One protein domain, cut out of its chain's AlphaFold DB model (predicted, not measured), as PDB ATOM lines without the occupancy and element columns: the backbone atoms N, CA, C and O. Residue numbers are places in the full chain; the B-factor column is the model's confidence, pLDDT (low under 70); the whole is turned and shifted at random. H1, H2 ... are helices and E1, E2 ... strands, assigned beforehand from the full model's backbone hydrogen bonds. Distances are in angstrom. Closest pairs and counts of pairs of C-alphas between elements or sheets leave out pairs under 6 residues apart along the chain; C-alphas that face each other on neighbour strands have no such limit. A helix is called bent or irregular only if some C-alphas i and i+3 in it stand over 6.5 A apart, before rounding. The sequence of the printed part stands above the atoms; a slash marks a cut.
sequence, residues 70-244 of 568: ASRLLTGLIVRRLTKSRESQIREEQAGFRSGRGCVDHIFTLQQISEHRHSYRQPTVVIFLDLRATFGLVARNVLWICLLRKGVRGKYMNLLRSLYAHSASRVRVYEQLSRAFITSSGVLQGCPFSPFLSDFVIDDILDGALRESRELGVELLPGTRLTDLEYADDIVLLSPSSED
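AT A GLANCE: This is residues 70 to 244 of the 568 residues of the protein "Reverse transcriptase domain-containing protein" of Paragonimus westermani (UniProt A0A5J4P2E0). An elongated model has a small three-stranded sheet with H2 over one face at one end and a loose group of helices, H1, H3, H4 and H5, at the other; H6 runs through the middle from this group to the sheet. Beyond the helices, the link from H5 to H6 sticks out as a long two-stranded arm at about residues 168 to 182. The printed part has 175 residues, with six named helices and three named strands in the order H1 H2 E1 H3 H4 H5 H6 E2 E3. The sheet, E1 E3 E2, is antiparallel, and the class is mostly helix. The whole is only just loose, close to compact, with a radius of gyration of the C-alphas of 18.9 A and spans of 61 by 38 by 28 A.

IN THESE COORDINATES: H1, residues 70 to 86, begins at C-alpha 70 (198.088, 165.677, 182.949) and is 23.4 A long; it has a kink of 29 degrees near residue 80 and is only just irregular, with C-alphas 81 and 84 6.9 A apart. H2 is residues 103 to 118, 22.4 A, and E1 residues 125 to 130, 16.6 A. H3 is residues 134 to 137, H4 140 to 149 and H5 154 to 163. H6, residues 194 to 210, is 24.1 A long, from C-alpha 194 (187.990, 172.141, 172.982). E2 is residues 228 to 231; E3, residues 234 to 239, 17.1 A, ends at C-alpha 239 (163.285, 178.817, 155.505).

HOW THE PARTS SIT: E3 is the inner strand. It is antiparallel to E1, with N 125 and O 239 at 2.8 A, and forms a hairpin with E2, with N 229 and O 236 at 2.9 A. H2 and this sheet make two layers, a helix on one face of a sheet: its height is 10.3 A, over E3 and E2, along the strands at 20 degrees to E2 on the local plane. H6 only grazes the sheet, with residues 199 to 210. H6 touches H4 with residues 197 to 204 alone, closest at the C-alphas of Val 201 and Cys 146, 5.8 A. H4 and H5 form a helical hairpin and only just touch, with 3 pairs of C-alphas within 8 A, the closest Trp 144 and Met 157 at 7.4 A. H3 and H6 only just touch, with 3 such pairs, the closest Phe 135 and Ser 198 at 6.7 A. H1 is close to but not clearly touching H5, C-alphas of Ile 78 and Tyr 156 7.8 A apart. Every O i to N i+4 pair is within hydrogen-bond range in H2, H4, H5 and H6, and 11 of 13 in H1; H3 is too short for one.

THE WHOLE: The C-alphas farthest apart, Tyr 120 and Gln 176, are 62.2 A apart. The printed part has no cut; the links H1 to H2, H5 to H6 and H6 to E2 are long. Mean pLDDT of the printed part is 77.5, with 27 residues under 70, among them 129 to 139.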
ATOM      1  N   ALA A  70     198.810 165.198 181.769       67.38
ATOM      2  CA  ALA A  70     198.088 165.677 182.949       67.38
ATOM      3  C   ALA A  70     196.942 166.636 182.578       67.38
ATOM      4  O   ALA A  70     195.807 166.445 183.018       67.38
ATOM      5  N   SER A  71     197.194 167.611 181.698       67.81
ATOM      6  CA  SER A  71     196.158 168.532 181.213       67.81
ATOM      7  C   SER A  71     195.090 167.813 180.381       67.81
ATOM      8  O   SER A  71     193.911 168.141 180.490       67.81
ATOM      9  N   ARG A  72     195.458 166.790 179.598       71.44
ATOM     10  CA  ARG A  72     194.532 165.939 178.828       71.44
ATOM     11  C   ARG A  72     193.635 165.085 179.736       71.44
ATOM     12  O   ARG A  72     192.446 164.946 179.459       71.44
ATOM     13  N   LEU A  73     194.176 164.556 180.836       68.19
ATOM     14  CA  LEU A  73     193.411 163.828 181.855       68.19
ATOM     15  C   LEU A  73     192.445 164.760 182.597       68.19
ATOM     16  O   LEU A  73     191.252 164.471 182.674       68.19
ATOM     17  N   LEU A  74     192.938 165.903 183.085       70.38
ATOM     18  CA  LEU A  74     192.131 166.901 183.788       70.38
ATOM     19  C   LEU A  74     190.985 167.423 182.911       70.38
ATOM     20  O   LEU A  74     189.833 167.431 183.340       70.38
ATOM     21  N   THR A  75     191.273 167.795 181.664       75.25
ATOM     22  CA  THR A  75     190.245 168.255 180.717       75.25
ATOM     23  C   THR A  75     189.246 167.150 180.378       75.25
ATOM     24  O   THR A  75     188.048 167.415 180.394       75.25
ATOM     25  N   GLY A  76     189.681 165.897 180.198       75.38
ATOM     26  CA  GLY A  76     188.779 164.749 180.031       75.38
ATOM     27  C   GLY A  76     187.857 164.492 181.236       75.38
ATOM     28  O   GLY A  76     186.686 164.155 181.057       75.38
ATOM     29  N   LEU A  77     188.339 164.697 182.467       74.06
ATOM     30  CA  LEU A  77     187.511 164.622 183.679       74.06
ATOM     31  C   LEU A  77     186.493 165.770 183.759       74.06
ATOM     32  O   LEU A  77     185.351 165.541 184.163       74.06
ATOM     33  N   ILE A  78     186.878 166.983 183.342       77.50
ATOM     34  CA  ILE A  78     185.969 168.137 183.244       77.50
ATOM     35  C   ILE A  78     184.878 167.867 182.198       77.50
ATOM     36  O   ILE A  78     183.705 168.019 182.538       77.50
ATOM     37  N   VAL A  79     185.232 167.388 180.989       82.12
ATOM     38  CA  VAL A  79     184.265 166.959 179.953       82.12
ATOM     39  C   VAL A  79     183.236 166.026 180.583       82.12
ATOM     40  O   VAL A  79     182.062 166.370 180.630       82.12
ATOM     41  N   ARG A  80     183.676 164.888 181.145       80.31
ATOM     42  CA  ARG A  80     182.783 163.850 181.693       80.31
ATOM     43  C   ARG A  80     181.816 164.386 182.752       80.31
ATOM     44  O   ARG A  80     180.653 163.989 182.766       80.31
ATOM     45  N   ARG A  81     182.272 165.289 183.628       79.06
ATOM     46  CA  ARG A  81     181.426 165.906 184.665       79.06
ATOM     47  C   ARG A  81     180.432 166.923 184.102       79.06
ATOM     48  O   ARG A  81     179.340 167.048 184.649       79.06
ATOM     49  N   LEU A  82     180.793 167.637 183.035       81.44
ATOM     50  CA  LEU A  82     179.930 168.634 182.403       81.44
ATOM     51  C   LEU A  82     179.005 168.051 181.323       81.44
ATOM     52  O   LEU A  82     177.963 168.647 181.066       81.44
ATOM     53  N   THR A  83     179.308 166.883 180.737       82.88
ATOM     54  CA  THR A  83     178.508 166.259 179.664       82.88
ATOM     55  C   THR A  83     177.030 166.121 180.033       82.88
ATOM     56  O   THR A  83     176.181 166.503 179.236       82.88
ATOM     57  N   LYS A  84     176.693 165.649 181.244       80.19
ATOM     58  CA  LYS A  84     175.281 165.515 181.654       80.19
ATOM     59  C   LYS A  84     174.561 166.870 181.740       80.19
ATOM     60  O   LYS A  84     173.381 166.936 181.425       80.19
ATOM     61  N   SER A  85     175.267 167.933 182.133       80.12
ATOM     62  CA  SER A  85     174.730 169.302 182.129       80.12
ATOM     63  C   SER A  85     174.525 169.788 180.691       80.12
ATOM     64  O   SER A  85     173.415 170.179 180.342       80.12
ATOM     65  N   ARG A  86     175.551 169.647 179.832       82.69
ATOM     66  CA  ARG A  86     175.502 170.010 178.402       82.69
ATOM     67  C   ARG A  86     174.267 169.464 177.708       82.69
ATOM     68  O   ARG A  86     173.577 170.232 177.056       82.69
ATOM     69  N   GLU A  87     173.997 168.164 177.822       84.12
ATOM     70  CA  GLU A  87     172.893 167.542 177.070       84.12
ATOM     71  C   GLU A  87     171.506 168.100 177.435       84.12
ATOM     72  O   GLU A  87     170.571 167.888 176.675       84.12
ATOM     73  N   SER A  88     171.377 168.824 178.556       82.94
ATOM     74  CA  SER A  88     170.153 169.540 178.955       82.94
ATOM     75  C   SER A  88     170.143 171.038 178.613       82.94
ATOM     76  O   SER A  88     169.171 171.722 178.916       82.94
ATOM     77  N   GLN A  89     171.232 171.567 178.043       83.44
ATOM     78  CA  GLN A  89     171.475 173.009 177.870       83.44
ATOM     79  C   GLN A  89     171.795 173.421 176.429       83.44
ATOM     80  O   GLN A  89     171.624 174.590 176.090       83.44
ATOM     81  N   ILE A  90     172.285 172.487 175.612       87.00
ATOM     82  CA  ILE A  90     172.560 172.684 174.188       87.00
ATOM     83  C   ILE A  90     171.327 172.275 173.365       87.00
ATOM     84  O   ILE A  90     170.683 171.273 173.701       87.00
ATOM     85  N   ARG A  91     170.984 173.031 172.313       89.75
ATOM     86  CA  ARG A  91     169.818 172.746 171.454       89.75
ATOM     87  C   ARG A  91     169.962 171.402 170.723       89.75
ATOM     88  O   ARG A  91     171.059 170.851 170.653       89.75
ATOM     89  N   GLU A  92     168.881 170.820 170.203       89.44
ATOM     90  CA  GLU A  92     168.954 169.527 169.483       89.44
ATOM     91  C   GLU A  92     169.514 169.693 168.061       89.44
ATOM     92  O   GLU A  92     170.120 168.776 167.508       89.44
ATOM     93  N   GLU A  93     169.369 170.903 167.531       90.62
ATOM     94  CA  GLU A  93     169.875 171.434 166.274       90.62
ATOM     95  C   GLU A  93     171.405 171.286 166.155       90.62
ATOM     96  O   GLU A  93     171.898 170.985 165.070       90.62
ATOM     97  N   GLN A  94     172.154 171.373 167.264       89.31
ATOM     98  CA  GLN A  94     173.606 171.158 167.304       89.31
ATOM     99  C   GLN A  94     173.970 169.689 167.565       89.31
ATOM    100  O   GLN A  94     173.888 169.199 168.694       89.31
ATOM    101  N   ALA A  95     174.417 168.972 166.531       88.19
ATOM    102  CA  ALA A  95     174.789 167.554 166.588       88.19
ATOM    103  C   ALA A  95     176.300 167.293 166.760       88.19
ATOM    104  O   ALA A  95     176.689 166.162 167.072       88.19
ATOM    105  N   GLY A  96     177.149 168.307 166.575       86.00
ATOM    106  CA  GLY A  96     178.605 168.206 166.678       86.00
ATOM    107  C   GLY A  96     179.067 167.641 168.023       86.00
ATOM    108  O   GLY A  96     178.552 168.004 169.075       86.00
ATOM    109  N   PHE A  97     180.015 166.696 167.987       84.56
ATOM    110  CA  PHE A  97     180.699 166.111 169.158       84.56
ATOM    111  C   PHE A  97     179.793 165.662 170.334       84.56
ATOM    112  O   PHE A  97     180.211 165.609 171.505       84.56
ATOM    113  N   ARG A  98     178.545 165.284 170.034       86.88
ATOM    114  CA  ARG A  98     177.563 164.784 171.001       86.88
ATOM    115  C   ARG A  98     177.356 163.281 170.884       86.88
ATOM    116  O   ARG A  98     177.514 162.676 169.831       86.88
ATOM    117  N   SER A  99     176.995 162.661 172.005       81.75
ATOM    118  CA  SER A  99     176.661 161.235 172.009       81.75
ATOM    119  C   SER A  99     175.319 161.016 171.309       81.75
ATOM    120  O   SER A  99     174.400 161.821 171.476       81.75
ATOM    121  N   GLY A 100     175.216 159.941 170.522       79.88
ATOM    122  CA  GLY A 100     174.006 159.600 169.765       79.88
ATOM    123  C   GLY A 100     173.610 160.625 168.697       79.88
ATOM    124  O   GLY A 100     172.447 160.666 168.312       79.88
ATOM    125  N   ARG A 101     174.533 161.489 168.260       86.31
ATOM    126  CA  ARG A 101     174.315 162.521 167.239       86.31
ATOM    127  C   ARG A 101     175.469 162.475 166.246       86.31
ATOM    128  O   ARG A 101     176.629 162.469 166.647       86.31
ATOM    129  N   GLY A 102     175.150 162.378 164.966       83.56
ATOM    130  CA  GLY A 102     176.114 162.265 163.881       83.56
ATOM    131  C   GLY A 102     175.639 163.002 162.637       83.56
ATOM    132  O   GLY A 102     174.458 163.280 162.473       83.56
ATOM    133  N   CYS A 103     176.559 163.276 161.714       81.50
ATOM    134  CA  CYS A 103     176.257 163.987 160.465       81.50
ATOM    135  C   CYS A 103     175.108 163.327 159.660       81.50
ATOM    136  O   CYS A 103     174.316 164.012 159.020       81.50
ATOM    137  N   VAL A 104     174.951 161.999 159.764       76.88
ATOM    138  CA  VAL A 104     173.857 161.239 159.133       76.88
ATOM    139  C   VAL A 104     172.470 161.624 159.676       76.88
ATOM    140  O   VAL A 104     171.518 161.621 158.897       76.88
ATOM    141  N   ASP A 105     172.345 162.012 160.955       80.06
ATOM    142  CA  ASP A 105     171.087 162.529 161.523       80.06
ATOM    143  C   ASP A 105     170.621 163.777 160.764       80.06
ATOM    144  O   ASP A 105     169.474 163.844 160.317       80.06
ATOM    145  N   HIS A 106     171.527 164.735 160.556       87.06
ATOM    146  CA  HIS A 106     171.230 165.998 159.878       87.06
ATOM    147  C   HIS A 106     171.034 165.826 158.375       87.06
ATOM    148  O   HIS A 106     170.089 166.392 157.832       87.06
ATOM    149  N   ILE A 107     171.845 164.994 157.708       82.06
ATOM    150  CA  ILE A 107     171.652 164.657 156.286       82.06
ATOM    151  C   ILE A 107     170.257 164.060 156.065       82.06
ATOM    152  O   ILE A 107     169.538 164.491 155.164       82.06
ATOM    153  N   PHE A 108     169.848 163.100 156.900       79.56
ATOM    154  CA  PHE A 108     168.525 162.487 156.791       79.56
ATOM    155  C   PHE A 108     167.396 163.471 157.111       79.56
ATOM    156  O   PHE A 108     166.409 163.515 156.381       79.56
ATOM    157  N   THR A 109     167.548 164.275 158.169       83.88
ATOM    158  CA  THR A 109     166.576 165.312 158.559       83.88
ATOM    159  C   THR A 109     166.350 166.295 157.409       83.88
ATOM    160  O   THR A 109     165.213 166.493 156.981       83.88
ATOM    161  N   LEU A 110     167.433 166.834 156.841       84.88
ATOM    162  CA  LEU A 110     167.398 167.740 155.694       84.88
ATOM    163  C   LEU A 110     166.742 167.083 154.471       84.88
ATOM    164  O   LEU A 110     165.869 167.680 153.845       84.88
ATOM    165  N   GLN A 111     167.116 165.837 154.162       79.62
ATOM    166  CA  GLN A 111     166.554 165.096 153.035       79.62
ATOM    167  C   GLN A 111     165.042 164.868 153.192       79.62
ATOM    168  O   GLN A 111     164.298 165.131 152.249       79.62
ATOM    169  N   GLN A 112     164.565 164.434 154.366       79.44
ATOM    170  CA  GLN A 112     163.129 164.231 154.600       79.44
ATOM    171  C   GLN A 112     162.337 165.541 154.515       79.44
ATOM    172  O   GLN A 112     161.294 165.565 153.864       79.44
ATOM    173  N   ILE A 113     162.854 166.642 155.074       83.25
ATOM    174  CA  ILE A 113     162.244 167.975 154.946       83.25
ATOM    175  C   ILE A 113     162.127 168.375 153.468       83.25
ATOM    176  O   ILE A 113     161.042 168.748 153.014       83.25
ATOM    177  N   SER A 114     163.220 168.277 152.701       81.38
ATOM    178  CA  SER A 114     163.239 168.659 151.285       81.38
ATOM    179  C   SER A 114     162.304 167.797 150.433       81.38
ATOM    180  O   SER A 114     161.517 168.335 149.658       81.38
ATOM    181  N   GLU A 115     162.333 166.471 150.591       78.44
ATOM    182  CA  GLU A 115     161.457 165.545 149.859       78.44
ATOM    183  C   GLU A 115     159.978 165.746 150.202       78.44
ATOM    184  O   GLU A 115     159.120 165.721 149.311       78.44
ATOM    185  N   HIS A 116     159.670 165.948 151.488       78.62
ATOM    186  CA  HIS A 116     158.314 166.187 151.953       78.62
ATOM    187  C   HIS A 116     157.784 167.502 151.363       78.62
ATOM    188  O   HIS A 116     156.784 167.481 150.644       78.62
ATOM    189  N   ARG A 117     158.488 168.628 151.557       83.12
ATOM    190  CA  ARG A 117     158.068 169.947 151.047       83.12
ATOM    191  C   ARG A 117     157.972 169.981 149.518       83.12
ATOM    192  O   ARG A 117     156.954 170.432 148.989       83.12
ATOM    193  N   HIS A 118     158.935 169.396 148.800       80.44
ATOM    194  CA  HIS A 118     158.882 169.250 147.338       80.44
ATOM    195  C   HIS A 118     157.616 168.507 146.872       80.44
ATOM    196  O   HIS A 118     156.960 168.916 145.915       80.44
ATOM    197  N   SER A 119     157.211 167.453 147.584       75.81
ATOM    198  CA  SER A 119     156.041 166.631 147.231       75.81
ATOM    199  C   SER A 119     154.683 167.314 147.450       75.81
ATOM    200  O   SER A 119     153.656 166.780 147.025       75.81
ATOM    201  N   TYR A 120     154.673 168.486 148.087       78.56
ATOM    202  CA  TYR A 120     153.524 169.391 148.202       78.56
ATOM    203  C   TYR A 120     153.776 170.737 147.488       78.56
ATOM    204  O   TYR A 120     153.068 171.712 147.738       78.56
ATOM    205  N   ARG A 121     154.795 170.792 146.610       79.00
ATOM    206  CA  ARG A 121     155.289 171.990 145.899       79.00
ATOM    207  C   ARG A 121     155.515 173.205 146.809       79.00
ATOM    208  O   ARG A 121     155.332 174.345 146.393       79.00
ATOM    209  N   GLN A 122     155.921 172.959 148.052       82.56
ATOM    210  CA  GLN A 122     156.207 174.012 149.014       82.56
ATOM    211  C   GLN A 122     157.624 174.554 148.794       82.56
ATOM    212  O   GLN A 122     158.576 173.762 148.780       82.56
ATOM    213  N   PRO A 123     157.798 175.881 148.655       80.56
ATOM    214  CA  PRO A 123     159.122 176.468 148.545       80.56
ATOM    215  C   PRO A 123     159.931 176.189 149.819       80.56
ATOM    216  O   PRO A 123     159.393 176.032 150.924       80.56
ATOM    217  N   THR A 124     161.234 176.011 149.620       83.06
ATOM    218  CA  THR A 124     162.216 175.700 150.662       83.06
ATOM    219  C   THR A 124     163.553 176.279 150.223       83.06
ATOM    220  O   THR A 124     164.071 175.905 149.173       83.06
ATOM    221  N   VAL A 125     164.102 177.189 151.019       77.50
ATOM    222  CA  VAL A 125     165.429 177.772 150.829       77.50
ATOM    223  C   VAL A 125     166.364 177.163 151.866       77.50
ATOM    224  O   VAL A 125     166.028 177.091 153.048       77.50
ATOM    225  N   VAL A 126     167.528 176.710 151.406       82.38
ATOM    226  CA  VAL A 126     168.569 176.082 152.224       82.38
ATOM    227  C   VAL A 126     169.867 176.846 151.997       82.38
ATOM    228  O   VAL A 126     170.290 176.996 150.850       82.38
ATOM    229  N   ILE A 127     170.497 177.333 153.067       75.94
ATOM    230  CA  ILE A 127     171.779 178.048 152.992       75.94
ATOM    231  C   ILE A 127     172.795 177.373 153.902       75.94
ATOM    232  O   ILE A 127     172.574 177.234 155.098       75.94
ATOM    233  N   PHE A 128     173.928 176.990 153.319       76.81
ATOM    234  CA  PHE A 128     175.075 176.443 154.031       76.81
ATOM    235  C   PHE A 128     176.015 177.589 154.420       76.81
ATOM    236  O   PHE A 128     176.463 178.350 153.557       76.81
ATOM    237  N   LEU A 129     176.296 177.712 155.713       68.75
ATOM    238  CA  LEU A 129     177.233 178.661 156.299       68.75
ATOM    239  C   LEU A 129     178.466 177.891 156.791       68.75
ATOM    240  O   LEU A 129     178.358 177.004 157.632       68.75
ATOM    241  N   ASP A 130     179.630 178.263 156.263       68.06
ATOM    242  CA  ASP A 130     180.948 177.750 156.651       68.06
ATOM    243  C   ASP A 130     181.666 178.826 157.481       68.06
ATOM    244  O   ASP A 130     181.916 179.940 156.997       68.06
ATOM    245  N   LEU A 131     181.953 178.524 158.750       63.31
ATOM    246  CA  LEU A 131     182.633 179.439 159.665       63.31
ATOM    247  C   LEU A 131     184.152 179.227 159.628       63.31
ATOM    248  O   LEU A 131     184.696 178.266 160.175       63.31
ATOM    249  N   ARG A 132     184.883 180.195 159.065       56.25
ATOM    250  CA  ARG A 132     186.343 180.104 158.925       56.25
ATOM    251  C   ARG A 132     187.053 179.917 160.276       56.25
ATOM    252  O   ARG A 132     187.161 180.849 161.067       56.25
ATOM    253  N   ALA A 133     187.679 178.753 160.460       55.28
ATOM    254  CA  ALA A 133     188.676 178.473 161.504       55.28
ATOM    255  C   ALA A 133     188.215 178.735 162.959       55.28
ATOM    256  O   ALA A 133     189.002 179.187 163.797       55.28
ATOM    257  N   THR A 134     186.959 178.402 163.267       55.25
ATOM    258  CA  THR A 134     186.285 178.598 164.570       55.25
ATOM    259  C   THR A 134     187.166 178.371 165.805       55.25
ATOM    260  O   THR A 134     187.296 179.264 166.646       55.25
ATOM    261  N   PHE A 135     187.852 177.226 165.890       56.72
ATOM    262  CA  PHE A 135     188.711 176.858 167.023       56.72
ATOM    263  C   PHE A 135     189.818 177.883 167.342       56.72
ATOM    264  O   PHE A 135     190.208 178.000 168.503       56.72
ATOM    265  N   GLY A 136     190.332 178.628 166.356       57.62
ATOM    266  CA  GLY A 136     191.412 179.607 166.550       57.62
ATOM    267  C   GLY A 136     190.943 181.035 166.864       57.62
ATOM    268  O   GLY A 136     191.699 181.815 167.452       57.62
ATOM    269  N   LEU A 137     189.709 181.381 166.485       60.78
ATOM    270  CA  LEU A 137     189.238 182.773 166.444       60.78
ATOM    271  C   LEU A 137     188.365 183.188 167.632       60.78
ATOM    272  O   LEU A 137     188.282 184.378 167.930       60.78
ATOM    273  N   VAL A 138     187.755 182.243 168.358       64.19
ATOM    274  CA  VAL A 138     186.914 182.573 169.523       64.19
ATOM    275  C   VAL A 138     187.726 183.332 170.580       64.19
ATOM    276  O   VAL A 138     188.666 182.806 171.181       64.19
ATOM    277  N   ALA A 139     187.350 184.584 170.838       67.62
ATOM    278  CA  ALA A 139     187.959 185.393 171.887       67.62
ATOM    279  C   ALA A 139     187.565 184.853 173.276       67.62
ATOM    280  O   ALA A 139     186.393 184.593 173.555       67.62
ATOM    281  N   ARG A 140     188.542 184.681 174.177       74.38
ATOM    282  CA  ARG A 140     188.326 183.969 175.454       74.38
ATOM    283  C   ARG A 140     187.330 184.657 176.384       74.38
ATOM    284  O   ARG A 140     186.625 183.986 177.123       74.38
ATOM    285  N   ASN A 141     187.226 185.983 176.327       69.75
ATOM    286  CA  ASN A 141     186.198 186.734 177.047       69.75
ATOM    287  C   ASN A 141     184.776 186.374 176.578       69.75
ATOM    288  O   ASN A 141     183.900 186.219 177.423       69.75
ATOM    289  N   VAL A 142     184.562 186.191 175.269       68.12
ATOM    290  CA  VAL A 142     183.273 185.752 174.702       68.12
ATOM    291  C   VAL A 142     182.968 184.325 175.154       68.12
ATOM    292  O   VAL A 142     181.905 184.086 175.718       68.12
ATOM    293  N   LEU A 143     183.946 183.417 175.044       74.94
ATOM    294  CA  LEU A 143     183.841 182.046 175.556       74.94
ATOM    295  C   LEU A 143     183.399 182.007 177.031       74.94
ATOM    296  O   LEU A 143     182.509 181.241 177.396       74.94
ATOM    297  N   TRP A 144     183.977 182.857 177.887       78.62
ATOM    298  CA  TRP A 144     183.592 182.911 179.300       78.62
ATOM    299  C   TRP A 144     182.175 183.441 179.543       78.62
ATOM    300  O   TRP A 144     181.573 183.065 180.548       78.62
ATOM    301  N   ILE A 145     181.651 184.296 178.662       73.44
ATOM    302  CA  ILE A 145     180.280 184.816 178.743       73.44
ATOM    303  C   ILE A 145     179.280 183.737 178.307       73.44
ATOM    304  O   ILE A 145     178.332 183.475 179.046       73.44
ATOM    305  N   CYS A 146     179.518 183.058 177.180       72.81
ATOM    306  CA  CYS A 146     178.648 181.985 176.679       72.81
ATOM    307  C   CYS A 146     178.520 180.834 177.691       72.81
ATOM    308  O   CYS A 146     177.415 180.416 178.028       72.81
ATOM    309  N   LEU A 147     179.632 180.373 178.280       77.31
ATOM    310  CA  LEU A 147     179.587 179.327 179.313       77.31
ATOM    311  C   LEU A 147     178.840 179.768 180.584       77.31
ATOM    312  O   LEU A 147     178.188 178.944 181.223       77.31
ATOM    313  N   LEU A 148     178.917 181.050 180.959       80.12
ATOM    314  CA  LEU A 148     178.179 181.577 182.109       80.12
ATOM    315  C   LEU A 148     176.668 181.625 181.831       80.12
ATOM    316  O   LEU A 148     175.889 181.218 182.691       80.12
ATOM    317  N   ARG A 149     176.258 182.062 180.629       75.56
ATOM    318  CA  ARG A 149     174.853 182.043 180.173       75.56
ATOM    319  C   ARG A 149     174.292 180.628 180.138       75.56
ATOM    320  O   ARG A 149     173.244 180.369 180.720       75.56
ATOM    321  N   LYS A 150     175.049 179.686 179.569       75.75
ATOM    322  CA  LYS A 150     174.752 178.246 179.578       75.75
ATOM    323  C   LYS A 150     175.058 177.592 180.948       75.75
ATOM    324  O   LYS A 150     175.354 176.403 181.029       75.75
ATOM    325  N   GLY A 151     174.992 178.343 182.053       77.44
ATOM    326  CA  GLY A 151     174.906 177.832 183.429       77.44
ATOM    327  C   GLY A 151     176.122 177.078 183.989       77.44
ATOM    328  O   GLY A 151     175.989 176.365 184.988       77.44
ATOM    329  N   VAL A 152     177.314 177.195 183.391       79.94
ATOM    330  CA  VAL A 152     178.507 176.483 183.877       79.94
ATOM    331  C   VAL A 152     178.947 177.038 185.236       79.94
ATOM    332  O   VAL A 152     179.303 178.207 185.384       79.94
ATOM    333  N   ARG A 153     178.954 176.175 186.262       76.75
ATOM    334  CA  ARG A 153     179.243 176.564 187.657       76.75
ATOM    335  C   ARG A 153     180.618 177.228 187.803       76.75
ATOM    336  O   ARG A 153     181.621 176.707 187.310       76.75
ATOM    337  N   GLY A 154     180.688 178.286 188.616       74.25
ATOM    338  CA  GLY A 154     181.890 179.110 188.824       74.25
ATOM    339  C   GLY A 154     183.180 178.347 189.168       74.25
ATOM    340  O   GLY A 154     184.251 178.719 188.699       74.25
ATOM    341  N   LYS A 155     183.101 177.223 189.901       74.62
ATOM    342  CA  LYS A 155     184.275 176.370 190.187       74.62
ATOM    343  C   LYS A 155     184.931 175.813 188.913       74.62
ATOM    344  O   LYS A 155     186.155 175.781 188.833       74.62
ATOM    345  N   TYR A 156     184.138 175.417 187.913       74.31
ATOM    346  CA  TYR A 156     184.667 174.998 186.613       74.31
ATOM    347  C   TYR A 156     185.166 176.205 185.817       74.31
ATOM    348  O   TYR A 156     186.264 176.149 185.281       74.31
ATOM    349  N   MET A 157     184.432 177.321 185.815       76.12
ATOM    350  CA  MET A 157     184.861 178.554 185.135       76.12
ATOM    351  C   MET A 157     186.235 179.045 185.604       76.12
ATOM    352  O   MET A 157     187.063 179.415 184.775       76.12
ATOM    353  N   ASN A 158     186.512 178.991 186.908       77.81
ATOM    354  CA  ASN A 158     187.817 179.356 187.460       77.81
ATOM    355  C   ASN A 158     188.915 178.395 186.986       77.81
ATOM    356  O   ASN A 158     189.948 178.845 186.503       77.81
ATOM    357  N   LEU A 159     188.663 177.082 187.032       75.56
ATOM    358  CA  LEU A 159     189.598 176.058 186.552       75.56
ATOM    359  C   LEU A 159     189.918 176.210 185.054       75.56
ATOM    360  O   LEU A 159     191.067 176.056 184.647       75.56
ATOM    361  N   LEU A 160     188.922 176.563 184.237       74.81
ATOM    362  CA  LEU A 160     189.106 176.848 182.813       74.81
ATOM    363  C   LEU A 160     189.887 178.142 182.585       74.81
ATOM    364  O   LEU A 160     190.816 178.152 181.781       74.81
ATOM    365  N   ARG A 161     189.577 179.210 183.326       78.19
ATOM    366  CA  ARG A 161     190.358 180.452 183.277       78.19
ATOM    367  C   ARG A 161     191.818 180.206 183.650       78.19
ATOM    368  O   ARG A 161     192.675 180.724 182.951       78.19
ATOM    369  N   SER A 162     192.108 179.375 184.654       76.94
ATOM    370  CA  SER A 162     193.477 178.968 185.002       76.94
ATOM    371  C   SER A 162     194.155 178.138 183.905       76.94
ATOM    372  O   SER A 162     195.306 178.405 183.582       76.94
ATOM    373  N   LEU A 163     193.455 177.179 183.285       74.25
ATOM    374  CA  LEU A 163     193.993 176.372 182.173       74.25
ATOM    375  C   LEU A 163     194.333 177.200 180.921       74.25
ATOM    376  O   LEU A 163     195.214 176.821 180.154       74.25
ATOM    377  N   TYR A 164     193.632 178.317 180.717       75.69
ATOM    378  CA  TYR A 164     193.842 179.254 179.611       75.69
ATOM    379  C   TYR A 164     194.569 180.550 180.034       75.69
ATOM    380  O   TYR A 164     194.709 181.466 179.216       75.69
ATOM    381  N   ALA A 165     195.034 180.660 181.283       74.81
ATOM    382  CA  ALA A 165     195.797 181.810 181.761       74.81
ATOM    383  C   ALA A 165     197.250 181.710 181.281       74.81
ATOM    384  O   ALA A 165     197.867 180.653 181.382       74.81
ATOM    385  N   HIS A 166     197.793 182.813 180.757       72.00
ATOM    386  CA  HIS A 166     199.189 182.926 180.302       72.00
ATOM    387  C   HIS A 166     199.658 181.806 179.348       72.00
ATOM    388  O   HIS A 166     200.849 181.519 179.252       72.00
ATOM    389  N   SER A 167     198.729 181.177 178.620       75.06
ATOM    390  CA  SER A 167     199.025 180.053 177.734       75.06
ATOM    391  C   SER A 167     199.967 180.481 176.606       75.06
ATOM    392  O   SER A 167     199.580 181.240 175.713       75.06
ATOM    393  N   ALA A 168     201.192 179.967 176.622       77.44
ATOM    394  CA  ALA A 168     202.150 180.138 175.541       77.44
ATOM    395  C   ALA A 168     202.187 178.888 174.654       77.44
ATOM    396  O   ALA A 168     202.143 177.759 175.144       77.44
ATOM    397  N   SER A 169     202.300 179.095 173.347       79.75
ATOM    398  CA  SER A 169     202.439 178.038 172.348       79.75
ATOM    399  C   SER A 169     203.812 178.110 171.678       79.75
ATOM    400  O   SER A 169     204.468 179.154 171.662       79.75
ATOM    401  N   ARG A 170     204.260 176.976 171.136       81.75
ATOM    402  CA  ARG A 170     205.468 176.832 170.311       81.75
ATOM    403  C   ARG A 170     205.106 175.945 169.123       81.75
ATOM    404  O   ARG A 170     204.384 174.967 169.304       81.75
ATOM    405  N   VAL A 171     205.595 176.268 167.931       82.75
ATOM    406  CA  VAL A 171     205.447 175.409 166.748       82.75
ATOM    407  C   VAL A 171     206.624 174.435 166.723       82.75
ATOM    408  O   VAL A 171     207.767 174.883 166.807       82.75
ATOM    409  N   ARG A 172     206.361 173.126 166.617       78.94
ATOM    410  CA  ARG A 172     207.385 172.101 166.349       78.94
ATOM    411  C   ARG A 172     207.439 171.845 164.846       78.94
ATOM    412  O   ARG A 172     206.405 171.535 164.262       78.94
ATOM    413  N   VAL A 173     208.616 171.956 164.237       79.00
ATOM    414  CA  VAL A 173     208.855 171.609 162.827       79.00
ATOM    415  C   VAL A 173     210.233 170.964 162.731       79.00
ATOM    416  O   VAL A 173     211.186 171.564 163.215       79.00
ATOM    417  N   TYR A 174     210.328 169.765 162.144       76.81
ATOM    418  CA  TYR A 174     211.564 168.962 162.078       76.81
ATOM    419  C   TYR A 174     212.298 168.918 163.432       76.81
ATOM    420  O   TYR A 174     213.406 169.420 163.563       76.81
ATOM    421  N   GLU A 175     211.621 168.407 164.470       72.88
ATOM    422  CA  GLU A 175     212.072 168.377 165.882       72.88
ATOM    423  C   GLU A 175     212.232 169.752 166.572       72.88
ATOM    424  O   GLU A 175     211.969 169.873 167.771       72.88
ATOM    425  N   GLN A 176     212.586 170.809 165.840       75.38
ATOM    426  CA  GLN A 176     212.895 172.125 166.389       75.38
ATOM    427  C   GLN A 176     211.641 172.876 166.855       75.38
ATOM    428  O   GLN A 176     210.610 172.921 166.178       75.38
ATOM    429  N   LEU A 177     211.741 173.514 168.025       83.50
ATOM    430  CA  LEU A 177     210.675 174.321 168.618       83.50
ATOM    431  C   LEU A 177     210.912 175.814 168.379       83.50
ATOM    432  O   LEU A 177     211.904 176.370 168.855       83.50
ATOM    433  N   SER A 178     209.935 176.496 167.775       86.94
ATOM    434  CA  SER A 178     209.935 177.959 167.626       86.94
ATOM    435  C   SER A 178     210.121 178.686 168.963       86.94
ATOM    436  O   SER A 178     209.895 178.120 170.041       86.94
ATOM    437  N   ARG A 179     210.413 179.995 168.918       83.94
ATOM    438  CA  ARG A 179     210.200 180.870 170.084       83.94
ATOM    439  C   ARG A 179     208.766 180.722 170.612       83.94
ATOM    440  O   ARG A 179     207.842 180.472 169.830       83.94
ATOM    441  N   ALA A 180     208.594 180.865 171.923       83.75
ATOM    442  CA  ALA A 180     207.274 180.885 172.537       83.75
ATOM    443  C   ALA A 180     206.512 182.158 172.147       83.75
ATOM    444  O   ALA A 180     207.098 183.237 172.060       83.75
ATOM    445  N   PHE A 181     205.208 182.025 171.926       80.81
ATOM    446  CA  PHE A 181     204.294 183.138 171.693       80.81
ATOM    447  C   PHE A 181     203.048 182.969 172.560       80.81
ATOM    448  O   PHE A 181     202.549 181.858 172.741       80.81
ATOM    449  N   ILE A 182     202.553 184.068 173.129       79.69
ATOM    450  CA  ILE A 182     201.349 184.052 173.966       79.69
ATOM    451  C   ILE A 182     200.130 183.883 173.059       79.69
ATOM    452  O   ILE A 182     199.988 184.597 172.067       79.69
ATOM    453  N   THR A 183     199.231 182.965 173.409       72.38
ATOM    454  CA  THR A 183     197.916 182.848 172.769       72.38
ATOM    455  C   THR A 183     196.865 183.535 173.634       72.38
ATOM    456  O   THR A 183     196.755 183.257 174.828       72.38
ATOM    457  N   SER A 184     196.096 184.444 173.036       66.75
ATOM    458  CA  SER A 184     195.028 185.222 173.691       66.75
ATOM    459  C   SER A 184     193.622 184.867 173.187       66.75
ATOM    460  O   SER A 184     192.643 185.054 173.912       66.75
ATOM    461  N   SER A 185     193.520 184.309 171.978       66.06
ATOM    462  CA  SER A 185     192.301 183.771 171.374       66.06
ATOM    463  C   SER A 185     192.352 182.243 171.274       66.06
ATOM    464  O   SER A 185     193.368 181.608 171.586       66.06
ATOM    465  N   GLY A 186     191.229 181.670 170.851       67.88
ATOM    466  CA  GLY A 186     191.088 180.273 170.482       67.88
ATOM    467  C   GLY A 186     191.043 179.298 171.655       67.88
ATOM    468  O   GLY A 186     191.407 179.599 172.801       67.88
ATOM    469  N   VAL A 187     190.598 178.093 171.318       73.81
ATOM    470  CA  VAL A 187     190.627 176.895 172.154       73.81
ATOM    471  C   VAL A 187     191.748 175.964 171.673       73.81
ATOM    472  O   VAL A 187     192.113 175.958 170.499       73.81
ATOM    473  N   LEU A 188     192.325 175.168 172.574       72.19
ATOM    474  CA  LEU A 188     193.485 174.317 172.265       72.19
ATOM    475  C   LEU A 188     193.115 173.146 171.331       72.19
ATOM    476  O   LEU A 188     192.707 172.084 171.792       72.19
ATOM    477  N   GLN A 189     193.269 173.302 170.015       68.25
ATOM    478  CA  GLN A 189     192.899 172.274 169.034       68.25
ATOM    479  C   GLN A 189     193.639 170.945 169.292       68.25
ATOM    480  O   GLN A 189     194.860 170.900 169.233       68.25
ATOM    481  N   GLY A 190     192.913 169.862 169.592       69.00
ATOM    482  CA  GLY A 190     193.482 168.581 170.056       69.00
ATOM    483  C   GLY A 190     193.334 168.320 171.565       69.00
ATOM    484  O   GLY A 190     193.526 167.195 172.025       69.00
ATOM    485  N   CYS A 191     192.914 169.318 172.346       77.00
ATOM    486  CA  CYS A 191     192.431 169.129 173.710       77.00
ATOM    487  C   CYS A 191     191.040 168.459 173.703       77.00
ATOM    488  O   CYS A 191     190.153 168.947 172.998       77.00
ATOM    489  N   PRO A 192     190.780 167.424 174.531       76.56
ATOM    490  CA  PRO A 192     189.466 166.768 174.614       76.56
ATOM    491  C   PRO A 192     188.297 167.697 174.964       76.56
ATOM    492  O   PRO A 192     187.148 167.370 174.685       76.56
ATOM    493  N   PHE A 193     188.574 168.840 175.597       80.12
ATOM    494  CA  PHE A 193     187.562 169.804 176.025       80.12
ATOM    495  C   PHE A 193     187.326 170.940 175.016       80.12
ATOM    496  O   PHE A 193     186.358 171.681 175.144       80.12
ATOM    497  N   SER A 194     188.166 171.084 173.987       81.69
ATOM    498  CA  SER A 194     187.990 172.141 172.982       81.69
ATOM    499  C   SER A 194     186.758 171.976 172.087       81.69
ATOM    500  O   SER A 194     186.105 172.990 171.872       81.69
ATOM    501  N   PRO A 195     186.371 170.766 171.630       82.75
ATOM    502  CA  PRO A 195     185.107 170.578 170.915       82.75
ATOM    503  C   PRO A 195     183.898 171.008 171.758       82.75
ATOM    504  O   PRO A 195     183.145 171.878 171.344       82.75
ATOM    505  N   PHE A 196     183.829 170.542 173.013       83.88
ATOM    506  CA  PHE A 196     182.800 170.940 173.983       83.88
ATOM    507  C   PHE A 196     182.676 172.468 174.123       83.88
ATOM    508  O   PHE A 196     181.573 172.985 174.266       83.88
ATOM    509  N   LEU A 197     183.799 173.193 174.116       81.62
ATOM    510  CA  LEU A 197     183.806 174.652 174.218       81.62
ATOM    511  C   LEU A 197     183.307 175.342 172.945       81.62
ATOM    512  O   LEU A 197     182.599 176.340 173.056       81.62
ATOM    513  N   SER A 198     183.674 174.830 171.768       78.75
ATOM    514  CA  SER A 198     183.210 175.360 170.483       78.75
ATOM    515  C   SER A 198     181.697 175.202 170.337       78.75
ATOM    516  O   SER A 198     181.022 176.197 170.085       78.75
ATOM    517  N   ASP A 199     181.164 173.999 170.592       85.12
ATOM    518  CA  ASP A 199     179.731 173.701 170.447       85.12
ATOM    519  C   ASP A 199     178.871 174.653 171.299       85.12
ATOM    520  O   ASP A 199     177.892 175.212 170.820       85.12
ATOM    521  N   PHE A 200     179.274 174.907 172.554       82.12
ATOM    522  CA  PHE A 200     178.579 175.837 173.461       82.12
ATOM    523  C   PHE A 200     178.565 177.287 172.971       82.12
ATOM    524  O   PHE A 200     177.622 178.017 173.271       82.12
ATOM    525  N   VAL A 201     179.630 177.740 172.305       76.06
ATOM    526  CA  VAL A 201     179.719 179.119 171.803       76.06
ATOM    527  C   VAL A 201     178.875 179.279 170.548       76.06
ATOM    528  O   VAL A 201     178.157 180.267 170.440       76.06
ATOM    529  N   ILE A 202     178.928 178.309 169.634       78.88
ATOM    530  CA  ILE A 202     178.138 178.332 168.400       78.88
ATOM    531  C   ILE A 202     176.641 178.257 168.747       78.88
ATOM    532  O   ILE A 202     175.881 179.116 168.308       78.88
ATOM    533  N   ASP A 203     176.246 177.363 169.659       83.62
ATOM    534  CA  ASP A 203     174.865 177.234 170.144       83.62
ATOM    535  C   ASP A 203     174.378 178.438 170.987       83.62
ATOM    536  O   ASP A 203     173.198 178.769 170.945       83.62
ATOM    537  N   ASP A 204     175.229 179.139 171.755       74.88
ATOM    538  CA  ASP A 204     174.840 180.404 172.431       74.88
ATOM    539  C   ASP A 204     174.653 181.555 171.429       74.88
ATOM    540  O   ASP A 204     173.758 182.384 171.596       74.88
ATOM    541  N   ILE A 205     175.480 181.598 170.378       72.19
ATOM    542  CA  ILE A 205     175.392 182.609 169.320       72.19
ATOM    543  C   ILE A 205     174.148 182.380 168.461       72.19
ATOM    544  O   ILE A 205     173.402 183.331 168.244       72.19
ATOM    545  N   LEU A 206     173.904 181.154 167.992       75.38
ATOM    546  CA  LEU A 206     172.776 180.845 167.111       75.38
ATOM    547  C   LEU A 206     171.436 180.835 167.846       75.38
ATOM    548  O   LEU A 206     170.478 181.390 167.316       75.38
ATOM    549  N   ASP A 207     171.365 180.325 169.082       78.25
ATOM    550  CA  ASP A 207     170.148 180.456 169.897       78.25
ATOM    551  C   ASP A 207     169.785 181.931 170.113       78.25
ATOM    552  O   ASP A 207     168.618 182.293 170.029       78.25
ATOM    553  N   GLY A 208     170.781 182.802 170.329       67.81
ATOM    554  CA  GLY A 208     170.579 184.246 170.438       67.81
ATOM    555  C   GLY A 208     170.186 184.922 169.120       67.81
ATOM    556  O   GLY A 208     169.273 185.743 169.118       67.81
ATOM    557  N   ALA A 209     170.855 184.575 168.018       66.06
ATOM    558  CA  ALA A 209     170.676 185.187 166.698       66.06
ATOM    559  C   ALA A 209     169.389 184.748 165.983       66.06
ATOM    560  O   ALA A 209     168.803 185.515 165.232       66.06
ATOM    561  N   LEU A 210     168.935 183.513 166.203       73.06
ATOM    562  CA  LEU A 210     167.743 182.969 165.547       73.06
ATOM    563  C   LEU A 210     166.499 183.029 166.441       73.06
ATOM    564  O   LEU A 210     165.409 182.697 165.979       73.06
ATOM    565  N   ARG A 211     166.620 183.492 167.698       74.25
ATOM    566  CA  ARG A 211     165.532 183.509 168.693       74.25
ATOM    567  C   ARG A 211     164.253 184.173 168.200       74.25
ATOM    568  O   ARG A 211     163.170 183.630 168.396       74.25
ATOM    569  N   GLU A 212     164.397 185.348 167.599       69.88
ATOM    570  CA  GLU A 212     163.292 186.174 167.097       69.88
ATOM    571  C   GLU A 212     162.824 185.700 165.709       69.88
ATOM    572  O   GLU A 212     161.689 185.944 165.316       69.88
ATOM    573  N   SER A 213     163.666 184.931 165.012       73.88
ATOM    574  CA  SER A 213     163.410 184.372 163.682       73.88
ATOM    575  C   SER A 213     162.885 182.926 163.689       73.88
ATOM    576  O   SER A 213     162.728 182.343 162.621       73.88
ATOM    577  N   ARG A 214     162.591 182.318 164.851       80.75
ATOM    578  CA  ARG A 214     162.167 180.900 164.943       80.75
ATOM    579  C   ARG A 214     160.935 180.567 164.088       80.75
ATOM    580  O   ARG A 214     160.864 179.487 163.505       80.75
ATOM    581  N   GLU A 215     160.005 181.510 163.947       82.56
ATOM    582  CA  GLU A 215     158.809 181.350 163.108       82.56
ATOM    583  C   GLU A 215     159.097 181.419 161.595       82.56
ATOM    584  O   GLU A 215     158.274 180.984 160.791       82.56
ATOM    585  N   LEU A 216     160.280 181.892 161.187       81.75
ATOM    586  CA  LEU A 216     160.733 181.945 159.788       81.75
ATOM    587  C   LEU A 216     161.329 180.609 159.300       81.75
ATOM    588  O   LEU A 216     161.701 180.481 158.132       81.75
ATOM    589  N   GLY A 217     161.427 179.614 160.189       83.75
ATOM    590  CA  GLY A 217     161.900 178.268 159.877       83.75
ATOM    591  C   GLY A 217     160.895 177.414 159.097       83.75
ATOM    592  O   GLY A 217     159.726 177.762 158.915       83.75
ATOM    593  N   VAL A 218     161.339 176.236 158.656       87.50
ATOM    594  CA  VAL A 218     160.473 175.247 157.989       87.50
ATOM    595  C   VAL A 218     159.668 174.431 159.002       87.50
ATOM    596  O   VAL A 218     160.166 174.068 160.062       87.50
ATOM    597  N   GLU A 219     158.415 174.117 158.685       83.75
ATOM    598  CA  GLU A 219     157.538 173.326 159.563       83.75
ATOM    599  C   GLU A 219     158.040 171.882 159.725       83.75
ATOM    600  O   GLU A 219     158.264 171.192 158.729       83.75
ATOM    601  N   LEU A 220     158.187 171.429 160.979       75.75
ATOM    602  CA  LEU A 220     158.615 170.076 161.340       75.75
ATOM    603  C   LEU A 220     157.565 169.426 162.256       75.75
ATOM    604  O   LEU A 220     157.641 169.510 163.488       75.75
ATOM    605  N   LEU A 221     156.552 168.815 161.642       62.12
ATOM    606  CA  LEU A 221     155.406 168.264 162.361       62.12
ATOM    607  C   LEU A 221     155.682 166.873 162.975       62.12
ATOM    608  O   LEU A 221     156.432 166.092 162.395       62.12
ATOM    609  N   PRO A 222     155.054 166.539 164.118       47.75
ATOM    610  CA  PRO A 222     154.356 167.461 165.011       47.75
ATOM    611  C   PRO A 222     155.346 168.398 165.734       47.75
ATOM    612  O   PRO A 222     156.456 168.000 166.103       47.75
ATOM    613  N   GLY A 223     154.925 169.646 165.965       63.19
ATOM    614  CA  GLY A 223     155.654 170.621 166.782       63.19
ATOM    615  C   GLY A 223     156.196 171.840 166.028       63.19
ATOM    616  O   GLY A 223     155.600 172.321 165.069       63.19
ATOM    617  N   THR A 224     157.305 172.372 166.542       75.31
ATOM    618  CA  THR A 224     157.912 173.658 166.164       75.31
ATOM    619  C   THR A 224     158.479 173.704 164.747       75.31
ATOM    620  O   THR A 224     158.873 172.682 164.182       75.31
ATOM    621  N   ARG A 225     158.615 174.926 164.222       85.12
ATOM    622  CA  ARG A 225     159.446 175.228 163.052       85.12
ATOM    623  C   ARG A 225     160.934 175.028 163.363       85.12
ATOM    624  O   ARG A 225     161.355 175.141 164.514       85.12
ATOM    625  N   LEU A 226     161.699 174.692 162.328       88.38
ATOM    626  CA  LEU A 226     163.136 174.442 162.356       88.38
ATOM    627  C   LEU A 226     163.839 175.500 161.499       88.38
ATOM    628  O   LEU A 226     163.650 175.541 160.283       88.38
ATOM    629  N   THR A 227     164.630 176.357 162.134       87.56
ATOM    630  CA  THR A 227     165.420 177.407 161.471       87.56
ATOM    631  C   THR A 227     166.786 176.927 161.010       87.56
ATOM    632  O   THR A 227     167.309 177.440 160.023       87.56
ATOM    633  N   ASP A 228     167.375 175.968 161.721       88.38
ATOM    634  CA  ASP A 228     168.785 175.635 161.585       88.38
ATOM    635  C   ASP A 228     169.120 174.181 161.949       88.38
ATOM    636  O   ASP A 228     168.423 173.527 162.722       88.38
ATOM    637  N   LEU A 229     170.208 173.681 161.364       89.69
ATOM    638  CA  LEU A 229     170.901 172.447 161.728       89.69
ATOM    639  C   LEU A 229     172.397 172.758 161.812       89.69
ATOM    640  O   LEU A 229     172.948 173.365 160.896       89.69
ATOM    641  N   GLU A 230     173.070 172.316 162.869       88.75
ATOM    642  CA  GLU A 230     174.493 172.581 163.095       88.75
ATOM    643  C   GLU A 230     175.258 171.271 163.329       88.75
ATOM    644  O   GLU A 230     174.835 170.410 164.108       88.75
ATOM    645  N   TYR A 231     176.418 171.120 162.698       86.81
ATOM    646  CA  TYR A 231     177.367 170.055 162.994       86.81
ATOM    647  C   TYR A 231     178.730 170.667 163.317       86.81
ATOM    648  O   TYR A 231     179.573 170.859 162.445       86.81
ATOM    649  N   ALA A 232     178.927 170.989 164.597       85.25
ATOM    650  CA  ALA A 232     179.991 171.866 165.067       85.25
ATOM    651  C   ALA A 232     179.925 173.224 164.351       85.25
ATOM    652  O   ALA A 232     178.993 173.983 164.611       85.25
ATOM    653  N   ASP A 233     180.885 173.522 163.473       76.12
ATOM    654  CA  ASP A 233     180.989 174.767 162.716       76.12
ATOM    655  C   ASP A 233     180.353 174.755 161.315       76.12
ATOM    656  O   ASP A 233     180.206 175.825 160.721       76.12
ATOM    657  N   ASP A 234     179.894 173.595 160.834       82.56
ATOM    658  CA  ASP A 234     179.048 173.481 159.641       82.56
ATOM    659  C   ASP A 234     177.588 173.812 160.005       82.56
ATOM    660  O   ASP A 234     176.944 173.054 160.735       82.56
ATOM    661  N   ILE A 235     177.036 174.921 159.499       81.81
ATOM    662  CA  ILE A 235     175.668 175.372 159.822       81.81
ATOM    663  C   ILE A 235     174.804 175.393 158.558       81.81
ATOM    664  O   ILE A 235     175.229 175.850 157.498       81.81
ATOM    665  N   VAL A 236     173.559 174.933 158.665       85.69
ATOM    666  CA  VAL A 236     172.561 174.939 157.590       85.69
ATOM    667  C   VAL A 236     171.331 175.700 158.061       85.69
ATOM    668  O   VAL A 236     170.686 175.268 159.009       85.69
ATOM    669  N   LEU A 237     170.981 176.798 157.393       81.88
ATOM    670  CA  LEU A 237     169.736 177.534 157.629       81.88
ATOM    671  C   LEU A 237     168.622 177.048 156.699       81.88
ATOM    672  O   LEU A 237     168.869 176.740 155.528       81.88
ATOM    673  N   LEU A 238     167.391 177.035 157.214       86.50
ATOM    674  CA  LEU A 238     166.184 176.535 156.557       86.50
ATOM    675  C   LEU A 238     165.048 177.553 156.668       86.50
ATOM    676  O   LEU A 238     164.739 178.025 157.757       86.50
ATOM    677  N   SER A 239     164.392 177.854 155.547       83.94
ATOM    678  CA  SER A 239     163.285 178.817 155.505       83.94
ATOM    679  C   SER A 239     162.306 178.511 154.360       83.94
ATOM    680  O   SER A 239     162.730 177.935 153.352       83.94
ATOM    681  N   PRO A 240     161.001 178.845 154.453       84.62
ATOM    682  CA  PRO A 240     160.054 178.581 153.375       84.62
ATOM    683  C   PRO A 240     160.184 179.561 152.199       84.62
ATOM    684  O   PRO A 240     159.792 179.198 151.093       84.62
ATOM    685  N   SER A 241     160.748 180.761 152.383       79.88
ATOM    686  CA  SER A 241     160.918 181.743 151.303       79.88
ATOM    687  C   SER A 241     162.306 182.387 151.295       79.88
ATOM    688  O   SER A 241     163.067 182.313 152.259       79.88
ATOM    689  N   SER A 242     162.660 183.025 150.176       71.88
ATOM    690  CA  SER A 242     163.902 183.797 150.066       71.88
ATOM    691  C   SER A 242     163.853 185.112 150.840       71.88
ATOM    692  O   SER A 242     164.906 185.625 151.192       71.88
ATOM    693  N   GLU A 243     162.663 185.655 151.104       71.56
ATOM    694  CA  GLU A 243     162.473 186.874 151.896       71.56
ATOM    695  C   GLU A 243     162.605 186.582 153.393       71.56
ATOM    696  O   GLU A 243     163.337 187.281 154.089       71.56
ATOM    697  N   ASP A 244     162.007 185.486 153.863       77.88
ATOM    698  CA  ASP A 244     162.178 184.970 155.224       77.88
ATOM    699  C   ASP A 244     163.647 184.591 155.476       77.88
ATOM    700  O   ASP A 244     164.242 185.029 156.458       77.88
TER     701      ASP A 244